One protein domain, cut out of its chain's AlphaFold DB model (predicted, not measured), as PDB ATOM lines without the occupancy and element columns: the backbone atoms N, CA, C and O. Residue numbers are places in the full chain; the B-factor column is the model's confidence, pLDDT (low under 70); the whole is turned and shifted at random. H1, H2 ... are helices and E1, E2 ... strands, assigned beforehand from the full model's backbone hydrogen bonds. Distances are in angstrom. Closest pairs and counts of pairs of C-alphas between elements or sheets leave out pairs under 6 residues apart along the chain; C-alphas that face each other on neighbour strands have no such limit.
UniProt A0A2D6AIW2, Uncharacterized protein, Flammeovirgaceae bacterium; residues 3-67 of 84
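What this domain is: This is residues 3 to 67 of the 84 residues of an uncharacterized protein of Flammeovirgaceae bacterium (UniProt A0A2D6AIW2). One strongly twisted antiparallel sheet of five strands makes the body, with the hairpin E1 and E2 along one side and E4, E5 and E3 along the other, and the link of residues 22 to 25 joins its two edge strands, E2 and E3, at one end of the model. The short helix H1 and the long loop of residues 41 to 53 lie toward the opposite end. The printed part has 65 residues, with one named helix and five named strands in the order E1, E2, E3, H1, E4, E5; the sheet order is E2, E1, E5, E4, E3, and the class is mostly strand. It is compact, with a radius of gyration of the C-alphas of 12.0 A, and spans 34 by 23 by 19 A.

Where its parts are: The first strand along the printed part is E1, residues 3 to 10, from C-alpha 3 at (78.839, 69.050, 251.810), 20.8 A from first to last C-alpha. E2, residues 13 to 21, is the longest strand by residues, at 23.1 A, and bends by 56 degrees at residue 18. E3 is residues 26 to 31, 14.5 A; E4 is residues 54 to 59, 16.3 A. E5 is residues 64 to 67, 9.8 A, ending at C-alpha 67 at (87.442, 64.018, 254.643). H1 is residues 33 to 40, 11.0 A, with C-alpha 33 at (97.821, 62.527, 259.925).

How they stand to each other: E1 and E2 are an antiparallel hairpin at 149 degrees, with N 6 and O 17 2.8 A apart, within hydrogen-bond range. E1 and E5 are antiparallel at 113 degrees, and N 7 and O 66 are 2.9 A apart, within range. E4 and E5 form a hairpin, antiparallel at 149 degrees, with N 57 and O 65 at 2.8 A. E4 and E3 are antiparallel at 159 degrees, with N 56 and O 30 at 2.8 A. The edge strands E2 and E3 are apart. H1 is on the sheet at a height of 6.6 A, and only just over none of its strands, with 2 of its C-alphas falling on E4. The closest C-alphas of H1 and E4 are those of Met 35 and Phe 54, 6.6 A apart. In H1 every O i to N i+4 pair is within hydrogen-bond range.

The domain as a whole: The two C-alphas farthest apart are those of Thr 24 and Asn 41, at 34.8 A. The printed part has no cut. The link from H1 to E4, residues 41 to 53, is long; the other links are tight. The mean pLDDT of the printed part is 87.5, and residue 46 is under 70.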
ATOM      1  N   LYS A   3      77.937  69.381 252.918       89.50
ATOM      2  CA  LYS A   3      78.839  69.050 251.810       89.50
ATOM      3  C   LYS A   3      80.288  69.039 252.300       89.50
ATOM      4  O   LYS A   3      80.740  70.018 252.896       89.50
ATOM      5  N   LEU A   4      81.000  67.948 252.042       90.56
ATOM      6  CA  LEU A   4      82.423  67.767 252.328       90.56
ATOM      7  C   LEU A   4      83.136  67.210 251.096       90.56
ATOM      8  O   LEU A   4      82.503  66.697 250.176       90.56
ATOM      9  N   VAL A   5      84.461  67.282 251.107       92.12
ATOM     10  CA  VAL A   5      85.306  66.600 250.127       92.12
ATOM     11  C   VAL A   5      85.923  65.395 250.817       92.12
ATOM     12  O   VAL A   5      86.526  65.539 251.877       92.12
ATOM     13  N   GLN A   6      85.745  64.215 250.238       92.19
ATOM     14  CA  GLN A   6      86.306  62.956 250.714       92.19
ATOM     15  C   GLN A   6      87.488  62.545 249.836       92.19
ATOM     16  O   GLN A   6      87.471  62.764 248.624       92.19
ATOM     17  N   ILE A   7      88.474  61.898 250.448       91.56
ATOM     18  CA  ILE A   7      89.542  61.192 249.744       91.56
ATOM     19  C   ILE A   7      89.112  59.735 249.578       91.56
ATOM     20  O   ILE A   7      88.740  59.078 250.552       91.56
ATOM     21  N   VAL A   8      89.163  59.228 248.349       91.38
ATOM     22  CA  VAL A   8      88.950  57.808 248.038       91.38
ATOM     23  C   VAL A   8      90.173  57.229 247.359       91.38
ATOM     24  O   VAL A   8      90.827  57.918 246.587       91.38
ATOM     25  N   LEU A   9      90.463  55.963 247.637       89.19
ATOM     26  CA  LEU A   9      91.451  55.187 246.901       89.19
ATOM     27  C   LEU A   9      90.702  54.289 245.913       89.19
ATOM     28  O   LEU A   9      90.005  53.366 246.332       89.19
ATOM     29  N   GLU A  10      90.830  54.558 244.617       89.00
ATOM     30  CA  GLU A  10      90.230  53.759 243.543       89.00
ATOM     31  C   GLU A  10      91.340  53.327 242.578       89.00
ATOM     32  O   GLU A  10      92.172  54.129 242.171       89.00
ATOM     33  N   HIS A  11      91.416  52.029 242.268       88.19
ATOM     34  CA  HIS A  11      92.448  51.456 241.385       88.19
ATOM     35  C   HIS A  11      93.902  51.850 241.735       88.19
ATOM     36  O   HIS A  11      94.749  51.995 240.857       88.19
ATOM     37  N   GLY A  12      94.206  52.017 243.027       86.50
ATOM     38  CA  GLY A  12      95.543  52.395 243.502       86.50
ATOM     39  C   GLY A  12      95.874  53.886 243.372       86.50
ATOM     40  O   GLY A  12      96.988  54.284 243.707       86.50
ATOM     41  N   GLN A  13      94.922  54.710 242.930       86.12
ATOM     42  CA  GLN A  13      95.052  56.161 242.842       86.12
ATOM     43  C   GLN A  13      94.102  56.844 243.822       86.12
ATOM     44  O   GLN A  13      92.963  56.421 244.031       86.12
ATOM     45  N   TYR A  14      94.594  57.897 244.469       89.12
ATOM     46  CA  TYR A  14      93.748  58.730 245.308       89.12
ATOM     47  C   TYR A  14      92.918  59.657 244.422       89.12
ATOM     48  O   TYR A  14      93.423  60.187 243.438       89.12
ATOM     49  N   HIS A  15      91.661  59.878 244.789       88.88
ATOM     50  CA  HIS A  15      90.763  60.825 244.138       88.88
ATOM     51  C   HIS A  15      90.014  61.651 245.179       88.88
ATOM     52  O   HIS A  15      89.746  61.197 246.296       88.88
ATOM     53  N   LEU A  16      89.640  62.868 244.788       90.25
ATOM     54  CA  LEU A  16      88.747  63.721 245.559       90.25
ATOM     55  C   LEU A  16      87.319  63.511 245.070       90.25
ATOM     56  O   LEU A  16      87.040  63.598 243.875       90.25
ATOM     57  N   ARG A  17      86.404  63.251 246.000       90.81
ATOM     58  CA  ARG A  17      84.976  63.125 245.712       90.81
ATOM     59  C   ARG A  17      84.188  64.035 246.631       90.81
ATOM     60  O   ARG A  17      84.325  63.968 247.849       90.81
ATOM     61  N   GLU A  18      83.318  64.853 246.056       91.56
ATOM     62  CA  GLU A  18      82.354  65.608 246.846       91.56
ATOM     63  C   GLU A  18      81.283  64.669 247.404       91.56
ATOM     64  O   GLU A  18      80.694  63.863 246.682       91.56
ATOM     65  N   ILE A  19      81.025  64.779 248.701       90.31
ATOM     66  CA  ILE A  19      80.017  63.991 249.398       90.31
ATOM     67  C   ILE A  19      79.099  64.893 250.205       90.31
ATOM     68  O   ILE A  19      79.481  65.970 250.664       90.31
ATOM     69  N   ILE A  20      77.880  64.419 250.416       90.38
ATOM     70  CA  ILE A  20      76.918  65.045 251.311       90.38
ATOM     71  C   ILE A  20      76.702  64.076 252.462       90.38
ATOM     72  O   ILE A  20      76.280  62.941 252.249       90.38
ATOM     73  N   ILE A  21      77.011  64.517 253.678       86.81
ATOM     74  CA  ILE A  21      76.855  63.695 254.874       86.81
ATOM     75  C   ILE A  21      75.698  64.187 255.737       86.81
ATOM     76  O   ILE A  21      75.410  65.390 255.828       86.81
ATOM     77  N   ASN A  22      75.033  63.229 256.378       83.94
ATOM     78  CA  ASN A  22      74.058  63.491 257.421       83.94
ATOM     79  C   ASN A  22      74.753  63.433 258.786       83.94
ATOM     80  O   ASN A  22      75.296  62.397 259.168       83.94
ATOM     81  N   SER A  23      74.721  64.550 259.510       80.56
ATOM     82  CA  SER A  23      75.328  64.706 260.831       80.56
ATOM     83  C   SER A  23      74.736  63.767 261.880       80.56
ATOM     84  O   SER A  23      75.454  63.363 262.788       80.56
ATOM     85  N   THR A  24      73.471  63.364 261.734       84.62
ATOM     86  CA  THR A  24      72.780  62.472 262.679       84.62
ATOM     87  C   THR A  24      73.425  61.088 262.776       84.62
ATOM     88  O   THR A  24      73.267  60.408 263.782       84.62
ATOM     89  N   HIS A  25      74.148  60.648 261.741       85.88
ATOM     90  CA  HIS A  25      74.759  59.314 261.696       85.88
ATOM     91  C   HIS A  25      76.267  59.334 261.964       85.88
ATOM     92  O   HIS A  25      76.921  58.314 261.766       85.88
ATOM     93  N   ILE A  26      76.838  60.469 262.373       90.00
ATOM     94  CA  ILE A  26      78.263  60.570 262.701       90.00
ATOM     95  C   ILE A  26      78.463  60.158 264.157       90.00
ATOM     96  O   ILE A  26      77.832  60.720 265.050       90.00
ATOM     97  N   THR A  27      79.363  59.210 264.400       90.81
ATOM     98  CA  THR A  27      79.758  58.798 265.755       90.81
ATOM     99  C   THR A  27      81.018  59.510 266.219       90.81
ATOM    100  O   THR A  27      81.108  59.891 267.383       90.81
ATOM    101  N   SER A  28      81.984  59.727 265.324       92.25
ATOM    102  CA  SER A  28      83.236  60.403 265.661       92.25
ATOM    103  C   SER A  28      83.832  61.151 264.471       92.25
ATOM    104  O   SER A  28      83.586  60.835 263.304       92.25
ATOM    105  N   ILE A  29      84.619  62.178 264.793       93.50
ATOM    106  CA  ILE A  29      85.457  62.919 263.853       93.50
ATOM    107  C   ILE A  29      86.809  63.091 264.542       93.50
ATOM    108  O   ILE A  29      86.881  63.726 265.593       93.50
ATOM    109  N   ILE A  30      87.863  62.510 263.978       94.31
ATOM    110  CA  ILE A  30      89.218  62.539 264.546       94.31
ATOM    111  C   ILE A  30      90.229  62.982 263.483       94.31
ATOM    112  O   ILE A  30      89.978  62.768 262.296       94.31
ATOM    113  N   PRO A  31      91.361  63.603 263.858       93.62
ATOM    114  CA  PRO A  31      92.364  64.025 262.884       93.62
ATOM    115  C   PRO A  31      93.029  62.815 262.213       93.62
ATOM    116  O   PRO A  31      93.289  61.802 262.862       93.62
ATOM    117  N   ASP A  32      93.323  62.933 260.917       91.75
ATOM    118  CA  ASP A  32      94.049  61.921 260.147       91.75
ATOM    119  C   ASP A  32      95.378  62.477 259.618       91.75
ATOM    120  O   ASP A  32      95.438  63.209 258.627       91.75
ATOM    121  N   ASN A  33      96.469  62.098 260.285       87.75
ATOM    122  CA  ASN A  33      97.821  62.527 259.925       87.75
ATOM    123  C   ASN A  33      98.440  61.676 258.804       87.75
ATOM    124  O   ASN A  33      99.452  62.071 258.225       87.75
ATOM    125  N   SER A  34      97.856  60.517 258.475       86.44
ATOM    126  CA  SER A  34      98.399  59.641 257.430       86.44
ATOM    127  C   SER A  34      98.263  60.279 256.046       86.44
ATOM    128  O   SER A  34      99.204  60.260 255.250       86.44
ATOM    129  N   MET A  35      97.135  60.954 255.800       86.88
ATOM    130  CA  MET A  35      96.896  61.698 254.564       86.88
ATOM    131  C   MET A  35      97.782  62.938 254.439       86.88
ATOM    132  O   MET A  35      98.185  63.272 253.329       86.88
ATOM    133  N   ALA A  36      98.159  63.582 255.548       82.56
ATOM    134  CA  ALA A  36      99.098  64.706 255.520       82.56
ATOM    135  C   ALA A  36     100.469  64.279 254.971       82.56
ATOM    136  O   ALA A  36     101.034  64.955 254.112       82.56
ATOM    137  N   GLY A  37     100.957  63.105 255.387       81.44
ATOM    138  CA  GLY A  37     102.179  62.524 254.832       81.44
ATOM    139  C   GLY A  37     102.057  62.187 253.343       81.44
ATOM    140  O   GLY A  37     102.993  62.412 252.581       81.44
ATOM    141  N   LEU A  38     100.908  61.677 252.893       83.44
ATOM    142  CA  LEU A  38     100.678  61.381 251.472       83.44
ATOM    143  C   LEU A  38     100.582  62.651 250.617       83.44
ATOM    144  O   LEU A  38     101.107  62.664 249.505       83.44
ATOM    145  N   ASN A  39      99.976  63.714 251.150       82.44
ATOM    146  CA  ASN A  39      99.888  65.022 250.505       82.44
ATOM    147  C   ASN A  39     101.279  65.624 250.278       82.44
ATOM    148  O   ASN A  39     101.620  65.987 249.159       82.44
ATOM    149  N   ALA A  40     102.113  65.637 251.324       77.88
ATOM    150  CA  ALA A  40     103.479  66.160 251.259       77.88
ATOM    151  C   ALA A  40     104.374  65.391 250.271       77.88
ATOM    152  O   ALA A  40     105.316  65.947 249.720       77.88
ATOM    153  N   ASN A  41     104.068  64.116 250.021       80.00
ATOM    154  CA  ASN A  41     104.775  63.281 249.049       80.00
ATOM    155  C   ASN A  41     104.166  63.337 247.633       80.00
ATOM    156  O   ASN A  41     104.520  62.506 246.796       80.00
ATOM    157  N   GLY A  42     103.214  64.243 247.370       79.44
ATOM    158  CA  GLY A  42     102.564  64.391 246.062       79.44
ATOM    159  C   GLY A  42     101.704  63.193 245.644       79.44
ATOM    160  O   GLY A  42     101.449  63.002 244.460       79.44
ATOM    161  N   LYS A  43     101.285  62.345 246.597       80.31
ATOM    162  CA  LYS A  43     100.468  61.149 246.320       80.31
ATOM    163  C   LYS A  43      98.967  61.430 246.322       80.31
ATOM    164  O   LYS A  43      98.203  60.568 245.893       80.31
ATOM    165  N   LEU A  44      98.540  62.580 246.840       81.94
ATOM    166  CA  LEU A  44      97.147  63.011 246.764       81.94
ATOM    167  C   LEU A  44      96.895  63.838 245.491       81.94
ATOM    168  O   LEU A  44      97.842  64.398 244.942       81.94
ATOM    169  N   PRO A  45      95.637  63.916 245.019       78.25
ATOM    170  CA  PRO A  45      95.278  64.668 243.819       78.25
ATOM    171  C   PRO A  45      95.681  66.138 243.884       78.25
ATOM    172  O   PRO A  45      95.648  66.757 244.950       78.25
ATOM    173  N   GLU A  46      95.976  66.700 242.714       68.94
ATOM    174  CA  GLU A  46      96.258  68.125 242.551       68.94
ATOM    175  C   GLU A  46      95.092  68.999 243.052       68.94
ATOM    176  O   GLU A  46      93.922  68.610 243.011       68.94
ATOM    177  N   GLY A  47      95.416  70.201 243.536       70.44
ATOM    178  CA  GLY A  47      94.439  71.155 244.073       70.44
ATOM    179  C   GLY A  47      94.265  71.118 245.595       70.44
ATOM    180  O   GLY A  47      93.518  71.934 246.137       70.44
ATOM    181  N   LEU A  48      94.968  70.227 246.301       79.56
ATOM    182  CA  LEU A  48      95.113  70.297 247.755       79.56
ATOM    183  C   LEU A  48      96.268  71.222 248.141       79.56
ATOM    184  O   LEU A  48      97.356  71.157 247.576       79.56
ATOM    185  N   HIS A  49      96.039  72.071 249.139       79.69
ATOM    186  CA  HIS A  49      97.102  72.883 249.722       79.69
ATOM    187  C   HIS A  49      98.063  71.990 250.530       79.69
ATOM    188  O   HIS A  49      97.624  71.022 251.146       79.69
ATOM    189  N   GLU A  50      99.358  72.301 250.598       74.06
ATOM    190  CA  GLU A  50     100.326  71.482 251.357       74.06
ATOM    191  C   GLU A  50      99.952  71.381 252.845       74.06
ATOM    192  O   GLU A  50      99.934  70.299 253.426       74.06
ATOM    193  N   ALA A  51      99.541  72.509 253.430       80.88
ATOM    194  CA  ALA A  51      99.034  72.605 254.802       80.88
ATOM    195  C   ALA A  51      97.592  72.078 254.989       80.88
ATOM    196  O   ALA A  51      96.931  72.408 255.978       80.88
ATOM    197  N   GLN A  52      97.060  71.309 254.034       87.31
ATOM    198  CA  GLN A  52      95.722  70.750 254.153       87.31
ATOM    199  C   GLN A  52      95.655  69.761 255.320       87.31
ATOM    200  O   GLN A  52      96.474  68.854 255.453       87.31
ATOM    201  N   GLN A  53      94.636  69.927 256.157       90.94
ATOM    202  CA  GLN A  53      94.327  68.997 257.238       90.94
ATOM    203  C   GLN A  53      93.266  67.996 256.785       90.94
ATOM    204  O   GLN A  53      92.425  68.318 255.940       90.94
ATOM    205  N   PHE A  54      93.283  66.809 257.384       93.31
ATOM    206  CA  PHE A  54      92.355  65.724 257.087       93.31
ATOM    207  C   PHE A  54      91.759  65.175 258.377       93.31
ATOM    208  O   PHE A  54      92.378  65.237 259.442       93.31
ATOM    209  N   SER A  55      90.551  64.631 258.274       94.62
ATOM    210  CA  SER A  55      89.866  63.991 259.389       94.62
ATOM    211  C   SER A  55      89.226  62.690 258.955       94.62
ATOM    212  O   SER A  55      88.601  62.613 257.896       94.62
ATOM    213  N   LYS A  56      89.312  61.687 259.819       95.00
ATOM    214  CA  LYS A  56      88.549  60.455 259.698       95.00
ATOM    215  C   LYS A  56      87.190  60.640 260.362       95.00
ATOM    216  O   LYS A  56      87.110  61.086 261.507       95.00
ATOM    217  N   ILE A  57      86.135  60.317 259.626       93.81
ATOM    218  CA  ILE A  57      84.750  60.357 260.092       93.81
ATOM    219  C   ILE A  57      84.251  58.923 260.176       93.81
ATOM    220  O   ILE A  57      84.251  58.211 259.167       93.81
ATOM    221  N   THR A  58      83.796  58.527 261.358       93.75
ATOM    222  CA  THR A  58      83.151  57.234 261.582       93.75
ATOM    223  C   THR A  58      81.644  57.442 261.670       93.75
ATOM    224  O   THR A  58      81.158  58.390 262.297       93.75
ATOM    225  N   PHE A  59      80.895  56.566 261.007       91.88
ATOM    226  CA  PHE A  59      79.438  56.568 261.011       91.88
ATOM    227  C   PHE A  59      78.875  55.471 261.920       91.88
ATOM    228  O   PHE A  59      79.542  54.484 262.229       91.88
ATOM    229  N   THR A  60      77.606  55.602 262.306       89.88
ATOM    230  CA  THR A  60      76.886  54.630 263.149       89.88
ATOM    231  C   THR A  60      76.807  53.231 262.543       89.88
ATOM    232  O   THR A  60      76.733  52.252 263.275       89.88
ATOM    233  N   ASN A  61      76.862  53.115 261.215       90.81
ATOM    234  CA  ASN A  61      76.886  51.836 260.503       90.81
ATOM    235  C   ASN A  61      78.293  51.213 260.393       90.81
ATOM    236  O   ASN A  61      78.474  50.268 259.631       90.81
ATOM    237  N   GLY A  62      79.294  51.766 261.088       90.31
ATOM    238  CA  GLY A  62      80.680  51.296 261.051       90.31
ATOM    239  C   GLY A  62      81.463  51.717 259.806       90.31
ATOM    240  O   GLY A  62      82.644  51.399 259.697       90.31
ATOM    241  N   LYS A  63      80.849  52.448 258.866       91.94
ATOM    242  CA  LYS A  63      81.568  53.009 257.720       91.94
ATOM    243  C   LYS A  63      82.533  54.088 258.203       91.94
ATOM    244  O   LYS A  63      82.159  54.950 258.997       91.94
ATOM    245  N   GLU A  64      83.735  54.087 257.646       93.38
ATOM    246  CA  GLU A  64      84.724  55.142 257.845       93.38
ATOM    247  C   GLU A  64      85.019  55.835 256.518       93.38
ATOM    248  O   GLU A  64      85.061  55.199 255.462       93.38
ATOM    249  N   ILE A  65      85.213  57.149 256.568       93.56
ATOM    250  CA  ILE A  65      85.694  57.935 255.431       93.56
ATOM    251  C   ILE A  65      86.776  58.899 255.891       93.56
ATOM    252  O   ILE A  65      86.804  59.298 257.056       93.56
ATOM    253  N   VAL A  66      87.616  59.333 254.956       94.00
ATOM    254  CA  VAL A  66      88.563  60.421 255.196       94.00
ATOM    255  C   VAL A  66      88.095  61.654 254.441       94.00
ATOM    256  O   VAL A  66      87.888  61.610 253.229       94.00
ATOM    257  N   ALA A  67      87.893  62.744 255.169       93.31
ATOM    258  CA  ALA A  67      87.442  64.018 254.643       93.31
ATOM    259  C   ALA A  67      88.531  65.086 254.762       93.31
ATOM    260  O   ALA A  67      89.345  65.091 255.686       93.31
TER     261      ALA A  67